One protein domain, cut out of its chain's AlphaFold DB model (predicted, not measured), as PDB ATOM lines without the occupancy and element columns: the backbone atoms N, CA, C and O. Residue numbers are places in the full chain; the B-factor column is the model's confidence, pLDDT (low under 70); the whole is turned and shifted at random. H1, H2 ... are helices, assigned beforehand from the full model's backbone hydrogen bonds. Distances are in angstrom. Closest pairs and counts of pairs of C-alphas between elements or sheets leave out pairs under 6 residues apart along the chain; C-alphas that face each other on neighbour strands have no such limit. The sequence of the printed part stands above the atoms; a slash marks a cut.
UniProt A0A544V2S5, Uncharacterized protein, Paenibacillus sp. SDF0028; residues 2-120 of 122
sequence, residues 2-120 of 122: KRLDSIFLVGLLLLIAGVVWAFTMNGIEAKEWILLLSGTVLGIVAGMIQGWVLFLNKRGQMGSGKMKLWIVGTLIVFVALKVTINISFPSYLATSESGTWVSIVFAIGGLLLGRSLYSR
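This is residues 2 to 120 of the 122 residues of an uncharacterized protein of Paenibacillus sp. SDF0028 (UniProt A0A544V2S5). Four long helices lie side by side in a zigzag row, H1, H5, H2 and H3 in that order across the slab, with H5 crossing H2 obliquely. The short helix H4 sits by the ends of the long helices, next to the first residues of H5 and close to H2 and H3, and H2 with H3 makes a helical hairpin. The printed part has 119 residues with five named helices, in the order H1, H2, H3, H4, H5 along the chain, and no named strand; the class is all helix. The whole is compact, with a radius of gyration of the C-alphas of 15.3 A, and elongated, with spans of 50 by 32 by 19 A.

The longest helix, H2, residues 30 to 58, touches H5, residues 97 to 118, at a tilt of 38 degrees, only just steep, and they run the same way. Their closest C-alphas are those of Ile 44 and Gly 114, 3.8 A apart. H2 also touches H3, residues 64 to 88, at a shallow tilt of 9 degrees, opposite ways; this hairpin has its closest C-alphas at Gln 50 and Ile 71, 5.6 A apart. H5 is the hub, touching three helices. It touches H1, residues 2 to 23, at a shallow tilt of 29 degrees, opposite ways, with the C-alphas of Gly 11 and Gly 109 closest at 4.2 A. H5 and H4, residues 92 to 95, touch only at the corner, through residues 99 to 103 of H5 alone; the C-alphas of Leu 93 and Gly 99 are closest, at 3.9 A. H4 is close to H3 but not clearly touching it, with the C-alphas of Asn 86 and Ala 94 closest at 5.7 A. H1 and H2 are near each other, as are H3 and H5, while H1 is apart from H3 and from H4. The helix packing is mostly aligned, but only just, with 2 of 3 pairs at a shallow tilt. Every O i to N i+4 pair is within hydrogen-bond range in H1, H2, H3 and H5; H4 is too short for such a pair.

H2 measures 42.0 A from C-alpha 30 at (22.764, 80.477, 139.875) to C-alpha 58. H3 measures 36.0 A, H5 32.2 A and H1 31.7 A. H1 begins at C-alpha 2, (2.977, 76.677, 109.032), and H5 ends at C-alpha 118, (3.715, 88.690, 118.623).

The C-alphas of Asn 26 and Gly 60 are the two farthest apart, at 50.6 A. The printed part has no cut and no long link. Residues 2 to 4 and residue 120 have pLDDT under 70.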
ATOM      1  N   LYS A   2       1.777  77.562 109.093       60.59
ATOM      2  CA  LYS A   2       2.977  76.677 109.032       60.59
ATOM      3  C   LYS A   2       4.361  77.314 109.314       60.59
ATOM      4  O   LYS A   2       5.163  76.736 110.038       60.59
ATOM      5  N   ARG A   3       4.677  78.497 108.761       59.78
ATOM      6  CA  ARG A   3       6.014  79.125 108.910       59.78
ATOM      7  C   ARG A   3       6.249  79.775 110.282       59.78
ATOM      8  O   ARG A   3       7.385  79.847 110.730       59.78
ATOM      9  N   LEU A   4       5.191  80.252 110.936       60.25
ATOM     10  CA  LEU A   4       5.261  80.868 112.267       60.25
ATOM     11  C   LEU A   4       5.390  79.820 113.364       60.25
ATOM     12  O   LEU A   4       6.169  80.002 114.296       60.25
ATOM     13  N   ASP A   5       4.697  78.699 113.184       73.31
ATOM     14  CA  ASP A   5       4.825  77.534 114.052       73.31
ATOM     15  C   ASP A   5       6.239  76.957 113.982       73.31
ATOM     16  O   ASP A   5       6.818  76.629 115.010       73.31
ATOM     17  N   SER A   6       6.851  76.955 112.794       82.88
ATOM     18  CA  SER A   6       8.251  76.561 112.625       82.88
ATOM     19  C   SER A   6       9.230  77.496 113.351       82.88
ATOM     20  O   SER A   6      10.118  77.002 114.032       82.88
ATOM     21  N   ILE A   7       9.059  78.825 113.289       86.50
ATOM     22  CA  ILE A   7       9.950  79.771 113.998       86.50
ATOM     23  C   ILE A   7       9.836  79.612 115.518       86.50
ATOM     24  O   ILE A   7      10.855  79.609 116.207       86.50
ATOM     25  N   PHE A   8       8.612  79.456 116.032       88.31
ATOM     26  CA  PHE A   8       8.383  79.190 117.452       88.31
ATOM     27  C   PHE A   8       9.061  77.883 117.882       88.31
ATOM     28  O   PHE A   8       9.797  77.870 118.864       88.31
ATOM     29  N   LEU A   9       8.855  76.802 117.121       89.62
ATOM     30  CA  LEU A   9       9.454  75.499 117.406       89.62
ATOM     31  C   LEU A   9      10.983  75.554 117.369       89.62
ATOM     32  O   LEU A   9      11.619  75.013 118.264       89.62
ATOM     33  N   VAL A  10      11.580  76.244 116.394       92.44
ATOM     34  CA  VAL A  10      13.039  76.420 116.324       92.44
ATOM     35  C   VAL A  10      13.552  77.205 117.531       92.44
ATOM     36  O   VAL A  10      14.538  76.797 118.138       92.44
ATOM     37  N   GLY A  11      12.879  78.293 117.918       91.94
ATOM     38  CA  GLY A  11      13.244  79.060 119.113       91.94
ATOM     39  C   GLY A  11      13.157  78.228 120.394       91.94
ATOM     40  O   GLY A  11      14.069  78.265 121.217       91.94
ATOM     41  N   LEU A  12      12.100  77.424 120.532       93.25
ATOM     42  CA  LEU A  12      11.907  76.530 121.672       93.25
ATOM     43  C   LEU A  12      12.968  75.424 121.716       93.25
ATOM     44  O   LEU A  12      13.557  75.188 122.765       93.25
ATOM     45  N   LEU A  13      13.241  74.774 120.583       94.75
ATOM     46  CA  LEU A  13      14.266  73.733 120.479       94.75
ATOM     47  C   LEU A  13      15.661  74.282 120.781       94.75
ATOM     48  O   LEU A  13      16.428  73.613 121.466       94.75
ATOM     49  N   LEU A  14      15.973  75.504 120.335       94.62
ATOM     50  CA  LEU A  14      17.226  76.175 120.681       94.62
ATOM     51  C   LEU A  14      17.343  76.419 122.185       94.62
ATOM     52  O   LEU A  14      18.408  76.168 122.740       94.62
ATOM     53  N   LEU A  15      16.271  76.852 122.859       94.31
ATOM     54  CA  LEU A  15      16.301  77.000 124.315       94.31
ATOM     55  C   LEU A  15      16.462  75.657 125.027       94.31
ATOM     56  O   LEU A  15      17.276  75.566 125.936       94.31
ATOM     57  N   ILE A  16      15.749  74.609 124.606       94.56
ATOM     58  CA  ILE A  16      15.891  73.270 125.201       94.56
ATOM     59  C   ILE A  16      17.325  72.760 125.022       94.56
ATOM     60  O   ILE A  16      17.949  72.333 125.990       94.56
ATOM     61  N   ALA A  17      17.875  72.855 123.809       94.12
ATOM     62  CA  ALA A  17      19.250  72.461 123.524       94.12
ATOM     63  C   ALA A  17      20.258  73.293 124.330       94.12
ATOM     64  O   ALA A  17      21.197  72.739 124.892       94.12
ATOM     65  N   GLY A  18      20.035  74.605 124.442       93.69
ATOM     66  CA  GLY A  18      20.850  75.501 125.256       93.69
ATOM     67  C   GLY A  18      20.816  75.138 126.739       93.69
ATOM     68  O   GLY A  18      21.863  75.115 127.373       93.69
ATOM     69  N   VAL A  19      19.642  74.808 127.287       94.12
ATOM     70  CA  VAL A  19      19.476  74.359 128.678       94.12
ATOM     71  C   VAL A  19      20.235  73.057 128.916       94.12
ATOM     72  O   VAL A  19      21.020  72.981 129.857       94.12
ATOM     73  N   VAL A  20      20.054  72.054 128.050       94.88
ATOM     74  CA  VAL A  20      20.781  70.778 128.142       94.88
ATOM     75  C   VAL A  20      22.289  71.016 128.068       94.88
ATOM     76  O   VAL A  20      23.030  70.475 128.883       94.88
ATOM     77  N   TRP A  21      22.746  71.869 127.150       94.06
ATOM     78  CA  TRP A  21      24.161  72.202 127.019       94.06
ATOM     79  C   TRP A  21      24.699  72.913 128.268       94.06
ATOM     80  O   TRP A  21      25.736  72.514 128.793       94.06
ATOM     81  N   ALA A  22      23.975  73.893 128.811       90.88
ATOM     82  CA  ALA A  22      24.356  74.592 130.037       90.88
ATOM     83  C   ALA A  22      24.490  73.637 131.236       90.88
ATOM     84  O   ALA A  22      25.427  73.770 132.015       90.88
ATOM     85  N   PHE A  23      23.626  72.622 131.349       91.44
ATOM     86  CA  PHE A  23      23.737  71.605 132.402       91.44
ATOM     87  C   PHE A  23      24.994  70.732 132.304       91.44
ATOM     88  O   PHE A  23      25.428  70.185 133.313       91.44
ATOM     89  N   THR A  24      25.600  70.604 131.121       91.31
ATOM     90  CA  THR A  24      26.870  69.871 130.957       91.31
ATOM     91  C   THR A  24      28.102  70.697 131.343       91.31
ATOM     92  O   THR A  24      29.217  70.181 131.328       91.31
ATOM     93  N   MET A  25      27.929  71.981 131.676       89.56
ATOM     94  CA  MET A  25      29.027  72.887 131.999       89.56
ATOM     95  C   MET A  25      29.236  73.007 133.506       89.56
ATOM     96  O   MET A  25      28.341  73.411 134.242       89.56
ATOM     97  N   ASN A  26      30.474  72.791 133.950       83.31
ATOM     98  CA  ASN A  26      30.851  72.919 135.363       83.31
ATOM     99  C   ASN A  26      30.864  74.374 135.878       83.31
ATOM    100  O   ASN A  26      30.989  74.587 137.078       83.31
ATOM    101  N   GLY A  27      30.781  75.372 134.988       80.12
ATOM    102  CA  GLY A  27      30.865  76.801 135.328       80.12
ATOM    103  C   GLY A  27      29.522  77.529 135.429       80.12
ATOM    104  O   GLY A  27      29.515  78.752 135.531       80.12
ATOM    105  N   ILE A  28      28.396  76.815 135.333       89.38
ATOM    106  CA  ILE A  28      27.058  77.413 135.385       89.38
ATOM    107  C   ILE A  28      26.531  77.353 136.822       89.38
ATOM    108  O   ILE A  28      26.050  76.319 137.283       89.38
ATOM    109  N   GLU A  29      26.594  78.481 137.524       90.19
ATOM    110  CA  GLU A  29      25.993  78.664 138.842       90.19
ATOM    111  C   GLU A  29      24.658  79.425 138.716       90.19
ATOM    112  O   GLU A  29      24.171  79.746 137.627       90.19
ATOM    113  N   ALA A  30      24.028  79.740 139.851       89.88
ATOM    114  CA  ALA A  30      22.764  80.477 139.875       89.88
ATOM    115  C   ALA A  30      22.848  81.839 139.155       89.88
ATOM    116  O   ALA A  30      21.898  82.243 138.481       89.88
ATOM    117  N   LYS A  31      23.989  82.535 139.256       89.94
ATOM    118  CA  LYS A  31      24.203  83.831 138.591       89.94
ATOM    119  C   LYS A  31      24.206  83.687 137.063       89.94
ATOM    120  O   LYS A  31      23.592  84.506 136.384       89.94
ATOM    121  N   GLU A  32      24.806  82.630 136.514       92.12
ATOM    122  CA  GLU A  32      24.793  82.345 135.077       92.12
ATOM    123  C   GLU A  32      23.380  82.040 134.589       92.12
ATOM    124  O   GLU A  32      22.971  82.565 133.556       92.12
ATOM    125  N   TRP A  33      22.592  81.273 135.345       93.50
ATOM    126  CA  TRP A  33      21.190  81.030 134.996       93.50
ATOM    127  C   TRP A  33      20.369  82.321 134.940       93.50
ATOM    128  O   TRP A  33      19.598  82.516 134.000       93.50
ATOM    129  N   ILE A  34      20.567  83.236 135.892       93.38
ATOM    130  CA  ILE A  34      19.910  84.552 135.886       93.38
ATOM    131  C   ILE A  34      20.344  85.369 134.661       93.38
ATOM    132  O   ILE A  34      19.514  85.998 133.999       93.38
ATOM    133  N   LEU A  35      21.629  85.332 134.303       92.56
ATOM    134  CA  LEU A  35      22.148  86.011 133.115       92.56
ATOM    135  C   LEU A  35      21.597  85.406 131.809       92.56
ATOM    136  O   LEU A  35      21.203  86.149 130.910       92.56
ATOM    137  N   LEU A  36      21.476  84.081 131.711       93.69
ATOM    138  CA  LEU A  36      20.843  83.410 130.570       93.69
ATOM    139  C   LEU A  36      19.356  83.760 130.454       93.69
ATOM    140  O   LEU A  36      18.872  84.073 129.362       93.69
ATOM    141  N   LEU A  37      18.631  83.761 131.575       93.50
ATOM    142  CA  LEU A  37      17.220  84.146 131.622       93.50
ATOM    143  C   LEU A  37      17.026  85.609 131.217       93.50
ATOM    144  O   LEU A  37      16.193  85.896 130.360       93.50
ATOM    145  N   SER A  38      17.820  86.530 131.763       92.25
ATOM    146  CA  SER A  38      17.748  87.951 131.400       92.25
ATOM    147  C   SER A  38      18.062  88.184 129.919       92.25
ATOM    148  O   SER A  38      17.309  88.883 129.242       92.25
ATOM    149  N   GLY A  39      19.090  87.525 129.372       92.00
ATOM    150  CA  GLY A  39      19.399  87.563 127.940       92.00
ATOM    151  C   GLY A  39      18.254  87.031 127.072       92.00
ATOM    152  O   GLY A  39      17.933  87.615 126.036       92.00
ATOM    153  N   THR A  40      17.579  85.976 127.527       94.81
ATOM    154  CA  THR A  40      16.405  85.411 126.845       94.81
ATOM    155  C   THR A  40      15.229  86.376 126.859       94.81
ATOM    156  O   THR A  40      14.609  86.590 125.820       94.81
ATOM    157  N   VAL A  41      14.937  86.995 128.006       94.69
ATOM    158  CA  VAL A  41      13.864  87.990 128.146       94.69
ATOM    159  C   VAL A  41      14.124  89.191 127.240       94.69
ATOM    160  O   VAL A  41      13.231  89.605 126.502       94.69
ATOM    161  N   LEU A  42      15.356  89.709 127.224       94.50
ATOM    162  CA  LEU A  42      15.753  90.776 126.304       94.50
ATOM    163  C   LEU A  42      15.569  90.352 124.840       94.50
ATOM    164  O   LEU A  42      15.052  91.130 124.036       94.50
ATOM    165  N   GLY A  43      15.928  89.109 124.507       94.69
ATOM    166  CA  GLY A  43      15.708  88.530 123.185       94.69
ATOM    167  C   GLY A  43      14.225  88.510 122.820       94.69
ATOM    168  O   GLY A  43      13.851  88.990 121.753       94.69
ATOM    169  N   ILE A  44      13.362  88.036 123.724       94.56
ATOM    170  CA  ILE A  44      11.905  87.998 123.530       94.56
ATOM    171  C   ILE A  44      11.360  89.401 123.262       94.56
ATOM    172  O   ILE A  44      10.648  89.599 122.277       94.56
ATOM    173  N   VAL A  45      11.723  90.389 124.082       94.12
ATOM    174  CA  VAL A  45      11.276  91.778 123.905       94.12
ATOM    175  C   VAL A  45      11.722  92.321 122.544       94.12
ATOM    176  O   VAL A  45      10.901  92.855 121.793       94.12
ATOM    177  N   ALA A  46      12.989  92.121 122.170       94.31
ATOM    178  CA  ALA A  46      13.508  92.522 120.864       94.31
ATOM    179  C   ALA A  46      12.748  91.843 119.709       94.31
ATOM    180  O   ALA A  46      12.351  92.499 118.742       94.31
ATOM    181  N   GLY A  47      12.480  90.541 119.825       93.31
ATOM    182  CA  GLY A  47      11.700  89.774 118.858       93.31
ATOM    183  C   GLY A  47      10.264  90.285 118.714       93.31
ATOM    184  O   GLY A  47       9.764  90.415 117.594       93.31
ATOM    185  N   MET A  48       9.609  90.637 119.824       92.94
ATOM    186  CA  MET A  48       8.259  91.209 119.816       92.94
ATOM    187  C   MET A  48       8.218  92.565 119.109       92.94
ATOM    188  O   MET A  48       7.336  92.790 118.279       92.94
ATOM    189  N   ILE A  49       9.198  93.442 119.367       92.50
ATOM    190  CA  ILE A  49       9.320  94.740 118.684       92.50
ATOM    191  C   ILE A  49       9.486  94.534 117.171       92.50
ATOM    192  O   ILE A  49       8.795  95.180 116.382       92.50
ATOM    193  N   GLN A  50      10.331  93.588 116.746       91.75
ATOM    194  CA  GLN A  50      10.475  93.252 115.324       91.75
ATOM    195  C   GLN A  50       9.159  92.752 114.710       91.75
ATOM    196  O   GLN A  50       8.808  93.144 113.594       91.75
ATOM    197  N   GLY A  51       8.424  91.896 115.425       90.12
ATOM    198  CA  GLY A  51       7.109  91.412 115.005       90.12
ATOM    199  C   GLY A  51       6.103  92.551 114.818       90.12
ATOM    200  O   GLY A  51       5.427  92.619 113.790       90.12
ATOM    201  N   TRP A  52       6.066  93.486 115.769       90.50
ATOM    202  CA  TRP A  52       5.206  94.666 115.728       90.50
ATOM    203  C   TRP A  52       5.520  95.590 114.553       90.50
ATOM    204  O   TRP A  52       4.623  95.981 113.807       90.50
ATOM    205  N   VAL A  53       6.796  95.880 114.327       91.50
ATOM    206  CA  VAL A  53       7.258  96.729 113.223       91.50
ATOM    207  C   VAL A  53       6.897  96.125 111.862       91.50
ATOM    208  O   VAL A  53       6.382  96.817 110.980       91.50
ATOM    209  N   LEU A  54       7.087  94.812 111.694       89.50
ATOM    210  CA  LEU A  54       6.676  94.096 110.482       89.50
ATOM    211  C   LEU A  54       5.165  94.160 110.261       89.50
ATOM    212  O   LEU A  54       4.699  94.257 109.125       89.50
ATOM    213  N   PHE A  55       4.396  94.100 111.342       87.56
ATOM    214  CA  PHE A  55       2.950  94.185 111.292       87.56
ATOM    215  C   PHE A  55       2.455  95.581 110.889       87.56
ATOM    216  O   PHE A  55       1.588  95.683 110.022       87.56
ATOM    217  N   LEU A  56       3.035  96.649 111.446       88.31
ATOM    218  CA  LEU A  56       2.723  98.024 111.037       88.31
ATOM    219  C   LEU A  56       3.014  98.250 109.549       88.31
ATOM    220  O   LEU A  56       2.207  98.864 108.851       88.31
ATOM    221  N   ASN A  57       4.119  97.696 109.044       90.38
ATOM    222  CA  ASN A  57       4.452  97.756 107.622       90.38
ATOM    223  C   ASN A  57       3.422  97.005 106.758       90.38
ATOM    224  O   ASN A  57       2.950  97.543 105.762       90.38
ATOM    225  N   LYS A  58       2.990  95.803 107.167       87.25
ATOM    226  CA  LYS A  58       1.935  95.052 106.454       87.25
ATOM    227  C   LYS A  58       0.591  95.782 106.411       87.25
ATOM    228  O   LYS A  58      -0.164  95.583 105.469       87.25
ATOM    229  N   ARG A  59       0.290  96.613 107.413       88.44
ATOM    230  CA  ARG A  59      -0.914  97.460 107.452       88.44
ATOM    231  C   ARG A  59      -0.777  98.772 106.673       88.44
ATOM    232  O   ARG A  59      -1.704  99.573 106.698       88.44
ATOM    233  N   GLY A  60       0.371  99.033 106.044       88.50
ATOM    234  CA  GLY A  60       0.650 100.312 105.383       88.50
ATOM    235  C   GLY A  60       0.838 101.489 106.350       88.50
ATOM    236  O   GLY A  60       0.949 102.627 105.914       88.50
ATOM    237  N   GLN A  61       0.909 101.233 107.662       89.00
ATOM    238  CA  GLN A  61       1.090 102.258 108.698       89.00
ATOM    239  C   GLN A  61       2.561 102.656 108.880       89.00
ATOM    240  O   GLN A  61       2.872 103.623 109.572       89.00
ATOM    241  N   MET A  62       3.486 101.908 108.275       88.25
ATOM    242  CA  MET A  62       4.918 102.174 108.336       88.25
ATOM    243  C   MET A  62       5.562 101.907 106.978       88.25
ATOM    244  O   MET A  62       5.342 100.860 106.385       88.25
ATOM    245  N   GLY A  63       6.386 102.844 106.501       87.44
ATOM    246  CA  GLY A  63       7.162 102.662 105.273       87.44
ATOM    247  C   GLY A  63       8.330 101.686 105.452       87.44
ATOM    248  O   GLY A  63       8.933 101.601 106.527       87.44
ATOM    249  N   SER A  64       8.707 101.003 104.369       87.06
ATOM    250  CA  SER A  64       9.750  99.966 104.357       87.06
ATOM    251  C   SER A  64      11.118 100.445 104.870       87.06
ATOM    252  O   SER A  64      11.825  99.684 105.531       87.06
ATOM    253  N   GLY A  65      11.481 101.711 104.629       88.12
ATOM    254  CA  GLY A  65      12.711 102.317 105.154       88.12
ATOM    255  C   GLY A  65      12.707 102.450 106.681       88.12
ATOM    256  O   GLY A  65      13.640 101.997 107.343       88.12
ATOM    257  N   LYS A  66      11.617 102.979 107.255       87.94
ATOM    258  CA  LYS A  66      11.444 103.090 108.716       87.94
ATOM    259  C   LYS A  66      11.425 101.712 109.376       87.94
ATOM    260  O   LYS A  66      12.053 101.528 110.411       87.94
ATOM    261  N   MET A  67      10.780 100.733 108.742       91.19
ATOM    262  CA  MET A  67      10.761  99.345 109.210       91.19
ATOM    263  C   MET A  67      12.177  98.762 109.335       91.19
ATOM    264  O   MET A  67      12.512  98.177 110.364       91.19
ATOM    265  N   LYS A  68      13.023  98.932 108.308       91.75
ATOM    266  CA  LYS A  68      14.415  98.457 108.344       91.75
ATOM    267  C   LYS A  68      15.212  99.133 109.459       91.75
ATOM    268  O   LYS A  68      15.897  98.434 110.199       91.75
ATOM    269  N   LEU A  69      15.081 100.454 109.610       92.44
ATOM    270  CA  LEU A  69      15.754 101.203 110.676       92.44
ATOM    271  C   LEU A  69      15.352 100.709 112.066       92.44
ATOM    272  O   LEU A  69      16.221 100.507 112.903       92.44
ATOM    273  N   TRP A  70      14.064 100.450 112.295       91.81
ATOM    274  CA  TRP A  70      13.593  99.897 113.563       91.81
ATOM    275  C   TRP A  70      14.152  98.500 113.830       91.81
ATOM    276  O   TRP A  70      14.674  98.260 114.910       91.81
ATOM    277  N   ILE A  71      14.105  97.588 112.852       91.12
ATOM    278  CA  ILE A  71      14.625  96.222 113.031       91.12
ATOM    279  C   ILE A  71      16.127  96.246 113.341       91.12
ATOM    280  O   ILE A  71      16.565  95.593 114.290       91.12
ATOM    281  N   VAL A  72      16.907  97.002 112.564       93.62
ATOM    282  CA  VAL A  72      18.358  97.128 112.760       93.62
ATOM    283  C   VAL A  72      18.666  97.829 114.081       93.62
ATOM    284  O   VAL A  72      19.496  97.348 114.844       93.62
ATOM    285  N   GLY A  73      17.955  98.912 114.400       92.56
ATOM    286  CA  GLY A  73      18.110  99.645 115.654       92.56
ATOM    287  C   GLY A  73      17.829  98.773 116.874       92.56
ATOM    288  O   GLY A  73      18.626  98.753 117.806       92.56
ATOM    289  N   THR A  74      16.757  97.973 116.849       92.88
ATOM    290  CA  THR A  74      16.454  97.020 117.926       92.88
ATOM    291  C   THR A  74      17.561  95.978 118.090       92.88
ATOM    292  O   THR A  74      17.908  95.652 119.220       92.88
ATOM    293  N   LEU A  75      18.152  95.481 116.997       92.19
ATOM    294  CA  LEU A  75      19.284  94.551 117.075       92.19
ATOM    295  C   LEU A  75      20.531  95.210 117.676       92.19
ATOM    296  O   LEU A  75      21.165  94.613 118.540       92.19
ATOM    297  N   ILE A  76      20.861  96.438 117.265       93.75
ATOM    298  CA  ILE A  76      22.004  97.184 117.808       93.75
ATOM    299  C   ILE A  76      21.822  97.419 119.310       93.75
ATOM    300  O   ILE A  76      22.728  97.123 120.084       93.75
ATOM    301  N   VAL A  77      20.647  97.894 119.731       94.50
ATOM    302  CA  VAL A  77      20.337  98.123 121.152       94.50
ATOM    303  C   VAL A  77      20.400  96.818 121.942       94.50
ATOM    304  O   VAL A  77      20.976  96.790 123.026       94.50
ATOM    305  N   PHE A  78      19.866  95.724 121.397       92.62
ATOM    306  CA  PHE A  78      19.920  94.410 122.033       92.62
ATOM    307  C   PHE A  78      21.362  93.929 122.249       92.62
ATOM    308  O   PHE A  78      21.721  93.528 123.356       92.62
ATOM    309  N   VAL A  79      22.204  94.020 121.216       91.31
ATOM    310  CA  VAL A  79      23.623  93.653 121.309       91.31
ATOM    311  C   VAL A  79      24.350  94.558 122.303       91.31
ATOM    312  O   VAL A  79      25.067  94.049 123.158       91.31
ATOM    313  N   ALA A  80      24.128  95.874 122.243       92.31
ATOM    314  CA  ALA A  80      24.738  96.829 123.163       92.31
ATOM    315  C   ALA A  80      24.375  96.521 124.623       92.31
ATOM    316  O   ALA A  80      25.265  96.431 125.460       92.31
ATOM    317  N   LEU A  81      23.097  96.266 124.923       92.44
ATOM    318  CA  LEU A  81      22.657  95.866 126.263       92.44
ATOM    319  C   LEU A  81      23.335  94.572 126.718       92.44
ATOM    320  O   LEU A  81      23.815  94.500 127.847       92.44
ATOM    321  N   LYS A  82      23.429  93.566 125.841       89.38
ATOM    322  CA  LYS A  82      24.087  92.293 126.165       89.38
ATOM    323  C   LYS A  82      25.580  92.477 126.440       89.38
ATOM    324  O   LYS A  82      26.120  91.831 127.333       89.38
ATOM    325  N   VAL A  83      26.252  93.343 125.683       87.88
ATOM    326  CA  VAL A  83      27.663  93.691 125.905       87.88
ATOM    327  C   VAL A  83      27.829  94.423 127.234       87.88
ATOM    328  O   VAL A  83      28.662  94.010 128.036       87.88
ATOM    329  N   THR A  84      27.001  95.432 127.512       90.19
ATOM    330  CA  THR A  84      27.024  96.169 128.781       90.19
ATOM    331  C   THR A  84      26.831  95.234 129.973       90.19
ATOM    332  O   THR A  84      27.613  95.297 130.914       90.19
ATOM    333  N   ILE A  85      25.867  94.308 129.912       88.19
ATOM    334  CA  ILE A  85      25.644  93.315 130.973       88.19
ATOM    335  C   ILE A  85      26.895  92.459 131.203       88.19
ATOM    336  O   ILE A  85      27.284  92.267 132.349       88.19
ATOM    337  N   ASN A  86      27.562  91.988 130.144       87.00
ATOM    338  CA  ASN A  86      28.773  91.171 130.299       87.00
ATOM    339  C   ASN A  86      29.948  91.954 130.903       87.00
ATOM    340  O   ASN A  86      30.764  91.367 131.605       87.00
ATOM    341  N   ILE A  87      30.050  93.257 130.618       85.75
ATOM    342  CA  ILE A  87      31.084  94.126 131.199       85.75
ATOM    343  C   ILE A  87      30.774  94.405 132.674       85.75
ATOM    344  O   ILE A  87      31.671  94.361 133.511       85.75
ATOM    345  N   SER A  88      29.509  94.681 133.003       86.44
ATOM    346  CA  SER A  88      29.075  94.981 134.373       86.44
ATOM    347  C   SER A  88      29.071  93.754 135.288       86.44
ATOM    348  O   SER A  88      29.279  93.896 136.490       86.44
ATOM    349  N   PHE A  89      28.845  92.561 134.734       84.56
ATOM    350  CA  PHE A  89      28.759  91.303 135.473       84.56
ATOM    351  C   PHE A  89      29.695  90.258 134.850       84.56
ATOM    352  O   PHE A  89      29.259  89.442 134.026       84.56
ATOM    353  N   PRO A  90      30.984  90.253 135.244       81.25
ATOM    354  CA  PRO A  90      31.937  89.245 134.800       81.25
ATOM    355  C   PRO A  90      31.416  87.856 135.170       81.25
ATOM    356  O   PRO A  90      31.164  87.561 136.337       81.25
ATOM    357  N   SER A  91      31.219  87.005 134.168       85.56
ATOM    358  CA  SER A  91      30.619  85.680 134.338       85.56
ATOM    359  C   SER A  91      31.268  84.670 133.408       85.56
ATOM    360  O   SER A  91      31.862  85.039 132.391       85.56
ATOM    361  N   TYR A  92      31.103  83.383 133.719       83.19
ATOM    362  CA  TYR A  92      31.587  82.297 132.865       83.19
ATOM    363  C   TYR A  92      31.034  82.390 131.430       83.19
ATOM    364  O   TYR A  92      31.708  82.025 130.465       83.19
ATOM    365  N   LEU A  93      29.836  82.960 131.271       82.31
ATOM    366  CA  LEU A  93      29.171  83.208 129.988       82.31
ATOM    367  C   LEU A  93      29.831  84.296 129.129       82.31
ATOM    368  O   LEU A  93      29.533  84.390 127.941       82.31
ATOM    369  N   ALA A  94      30.667  85.141 129.728       82.56
ATOM    370  CA  ALA A  94      31.371  86.221 129.044       82.56
ATOM    371  C   ALA A  94      32.858  85.912 128.827       82.56
ATOM    372  O   ALA A  94      33.469  86.480 127.927       82.56
ATOM    373  N   THR A  95      33.442  85.042 129.655       84.81
ATOM    374  CA  THR A  95      34.888  84.774 129.669       84.81
ATOM    375  C   THR A  95      35.270  83.437 129.048       84.81
ATOM    376  O   THR A  95      36.406  83.286 128.604       84.81
ATOM    377  N   SER A  96      34.350  82.470 128.986       89.25
ATOM    378  CA  SER A  96      34.588  81.188 128.320       89.25
ATOM    379  C   SER A  96      33.992  81.167 126.914       89.25
ATOM    380  O   SER A  96      32.907  81.705 126.668       89.25
ATOM    381  N   GLU A  97      34.676  80.498 125.985       87.94
ATOM    382  CA  GLU A  97      34.179  80.299 124.620       87.94
ATOM    383  C   GLU A  97      32.834  79.559 124.637       87.94
ATOM    384  O   GLU A  97      31.846  80.023 124.069       87.94
ATOM    385  N   SER A  98      32.771  78.451 125.380       88.31
ATOM    386  CA  SER A  98      31.572  77.618 125.499       88.31
ATOM    387  C   SER A  98      30.390  78.382 126.114       88.31
ATOM    388  O   SER A  98      29.283  78.373 125.571       88.31
ATOM    389  N   GLY A  99      30.624  79.131 127.198       87.31
ATOM    390  CA  GLY A  99      29.600  79.958 127.836       87.31
ATOM    391  C   GLY A  99      29.115  81.102 126.940       87.31
ATOM    392  O   GLY A  99      27.920  81.412 126.928       87.31
ATOM    393  N   THR A 100      30.005  81.680 126.130       90.06
ATOM    394  CA  THR A 100      29.634  82.705 125.143       90.06
ATOM    395  C   THR A 100      28.678  82.136 124.099       90.06
ATOM    396  O   THR A 100      27.649  82.755 123.811       90.06
ATOM    397  N   TRP A 101      28.958  80.941 123.575       92.69
ATOM    398  CA  TRP A 101      28.077  80.271 122.620       92.69
ATOM    399  C   TRP A 101      26.717  79.917 123.219       92.69
ATOM    400  O   TRP A 101      25.694  80.208 122.597       92.69
ATOM    401  N   VAL A 102      26.675  79.382 124.441       92.31
ATOM    402  CA  VAL A 102      25.408  79.132 125.148       92.31
ATOM    403  C   VAL A 102      24.617  80.430 125.313       92.31
ATOM    404  O   VAL A 102      23.434  80.481 124.986       92.31
ATOM    405  N   SER A 103      25.269  81.517 125.728       91.44
ATOM    406  CA  SER A 103      24.628  82.828 125.857       91.44
ATOM    407  C   SER A 103      24.015  83.314 124.534       91.44
ATOM    408  O   SER A 103      22.899  83.840 124.521       91.44
ATOM    409  N   ILE A 104      24.699  83.090 123.406       91.56
ATOM    410  CA  ILE A 104      24.188  83.406 122.065       91.56
ATOM    411  C   ILE A 104      22.974  82.534 121.714       91.56
ATOM    412  O   ILE A 104      21.984  83.054 121.198       91.56
ATOM    413  N   VAL A 105      23.010  81.233 122.014       94.75
ATOM    414  CA  VAL A 105      21.885  80.315 121.768       94.75
ATOM    415  C   VAL A 105      20.630  80.772 122.513       94.75
ATOM    416  O   VAL A 105      19.560  80.849 121.906       94.75
ATOM    417  N   PHE A 106      20.754  81.157 123.787       93.50
ATOM    418  CA  PHE A 106      19.633  81.689 124.573       93.50
ATOM    419  C   PHE A 106      19.106  83.017 124.008       93.50
ATOM    420  O   PHE A 106      17.894  83.196 123.866       93.50
ATOM    421  N   ALA A 107      20.000  83.927 123.611       92.88
ATOM    422  CA  ALA A 107      19.637  85.198 122.986       92.88
ATOM    423  C   ALA A 107      18.852  85.009 121.673       92.88
ATOM    424  O   ALA A 107      17.805  85.632 121.473       92.88
ATOM    425  N   ILE A 108      19.326  84.127 120.786       93.56
ATOM    426  CA  ILE A 108      18.662  83.816 119.512       93.56
ATOM    427  C   ILE A 108      17.338  83.089 119.763       93.56
ATOM    428  O   ILE A 108      16.326  83.449 119.160       93.56
ATOM    429  N   GLY A 109      17.322  82.108 120.670       93.06
ATOM    430  CA  GLY A 109      16.110  81.391 121.067       93.06
ATOM    431  C   GLY A 109      15.028  82.353 121.557       93.06
ATOM    432  O   GLY A 109      13.910  82.340 121.040       93.06
ATOM    433  N   GLY A 110      15.387  83.268 122.461       93.25
ATOM    434  CA  GLY A 110      14.503  84.330 122.937       93.25
ATOM    435  C   GLY A 110      13.978  85.219 121.807       93.25
ATOM    436  O   GLY A 110      12.772  85.445 121.713       93.25
ATOM    437  N   LEU A 111      14.844  85.664 120.894       93.81
ATOM    438  CA  LEU A 111      14.457  86.504 119.753       93.81
ATOM    439  C   LEU A 111      13.440  85.821 118.835       93.81
ATOM    440  O   LEU A 111      12.428  86.426 118.461       93.81
ATOM    441  N   LEU A 112      13.675  84.555 118.488       92.56
ATOM    442  CA  LEU A 112      12.761  83.781 117.647       92.56
ATOM    443  C   LEU A 112      11.413  83.558 118.341       92.56
ATOM    444  O   LEU A 112      10.362  83.748 117.718       92.56
ATOM    445  N   LEU A 113      11.432  83.239 119.637       92.19
ATOM    446  CA  LEU A 113      10.220  83.101 120.438       92.19
ATOM    447  C   LEU A 113       9.433  84.410 120.479       92.19
ATOM    448  O   LEU A 113       8.264  84.412 120.097       92.19
ATOM    449  N   GLY A 114      10.064  85.533 120.819       90.19
ATOM    450  CA  GLY A 114       9.408  86.843 120.850       90.19
ATOM    451  C   GLY A 114       8.776  87.237 119.516       90.19
ATOM    452  O   GLY A 114       7.626  87.681 119.465       90.19
ATOM    453  N   ARG A 115       9.491  86.994 118.412       88.12
ATOM    454  CA  ARG A 115       8.987  87.258 117.058       88.12
ATOM    455  C   ARG A 115       7.754  86.423 116.726       88.12
ATOM    456  O   ARG A 115       6.828  86.919 116.082       88.12
ATOM    457  N   SER A 116       7.743  85.161 117.138       86.94
ATOM    458  CA  SER A 116       6.610  84.265 116.902       86.94
ATOM    459  C   SER A 116       5.415  84.558 117.818       86.94
ATOM    460  O   SER A 116       4.282  84.536 117.341       86.94
ATOM    461  N   LEU A 117       5.652  84.916 119.086       82.69
ATOM    462  CA  LEU A 117       4.622  85.260 120.072       82.69
ATOM    463  C   LEU A 117       3.785  86.455 119.620       82.69
ATOM    464  O   LEU A 117       2.557  86.383 119.635       82.69
ATOM    465  N   TYR A 118       4.433  87.517 119.130       77.88
ATOM    466  CA  TYR A 118       3.715  88.690 118.623       77.88
ATOM    467  C   TYR A 118       2.730  88.335 117.500       77.88
ATOM    468  O   TYR A 118       1.640  88.889 117.413       77.88
ATOM    469  N   SER A 119       3.103  87.383 116.647       71.69
ATOM    470  CA  SER A 119       2.285  86.971 115.510       71.69
ATOM    471  C   SER A 119       1.284  85.850 115.825       71.69
ATOM    472  O   SER A 119       0.587  85.428 114.907       71.69
ATOM    473  N   ARG A 120       1.256  85.326 117.057       66.19
ATOM    474  CA  ARG A 120       0.239  84.372 117.543       66.19
ATOM    475  C   ARG A 120      -0.830  85.042 118.400       66.19
ATOM    476  O   ARG A 120      -1.953  84.561 118.450       66.19
TER     477      ARG A 120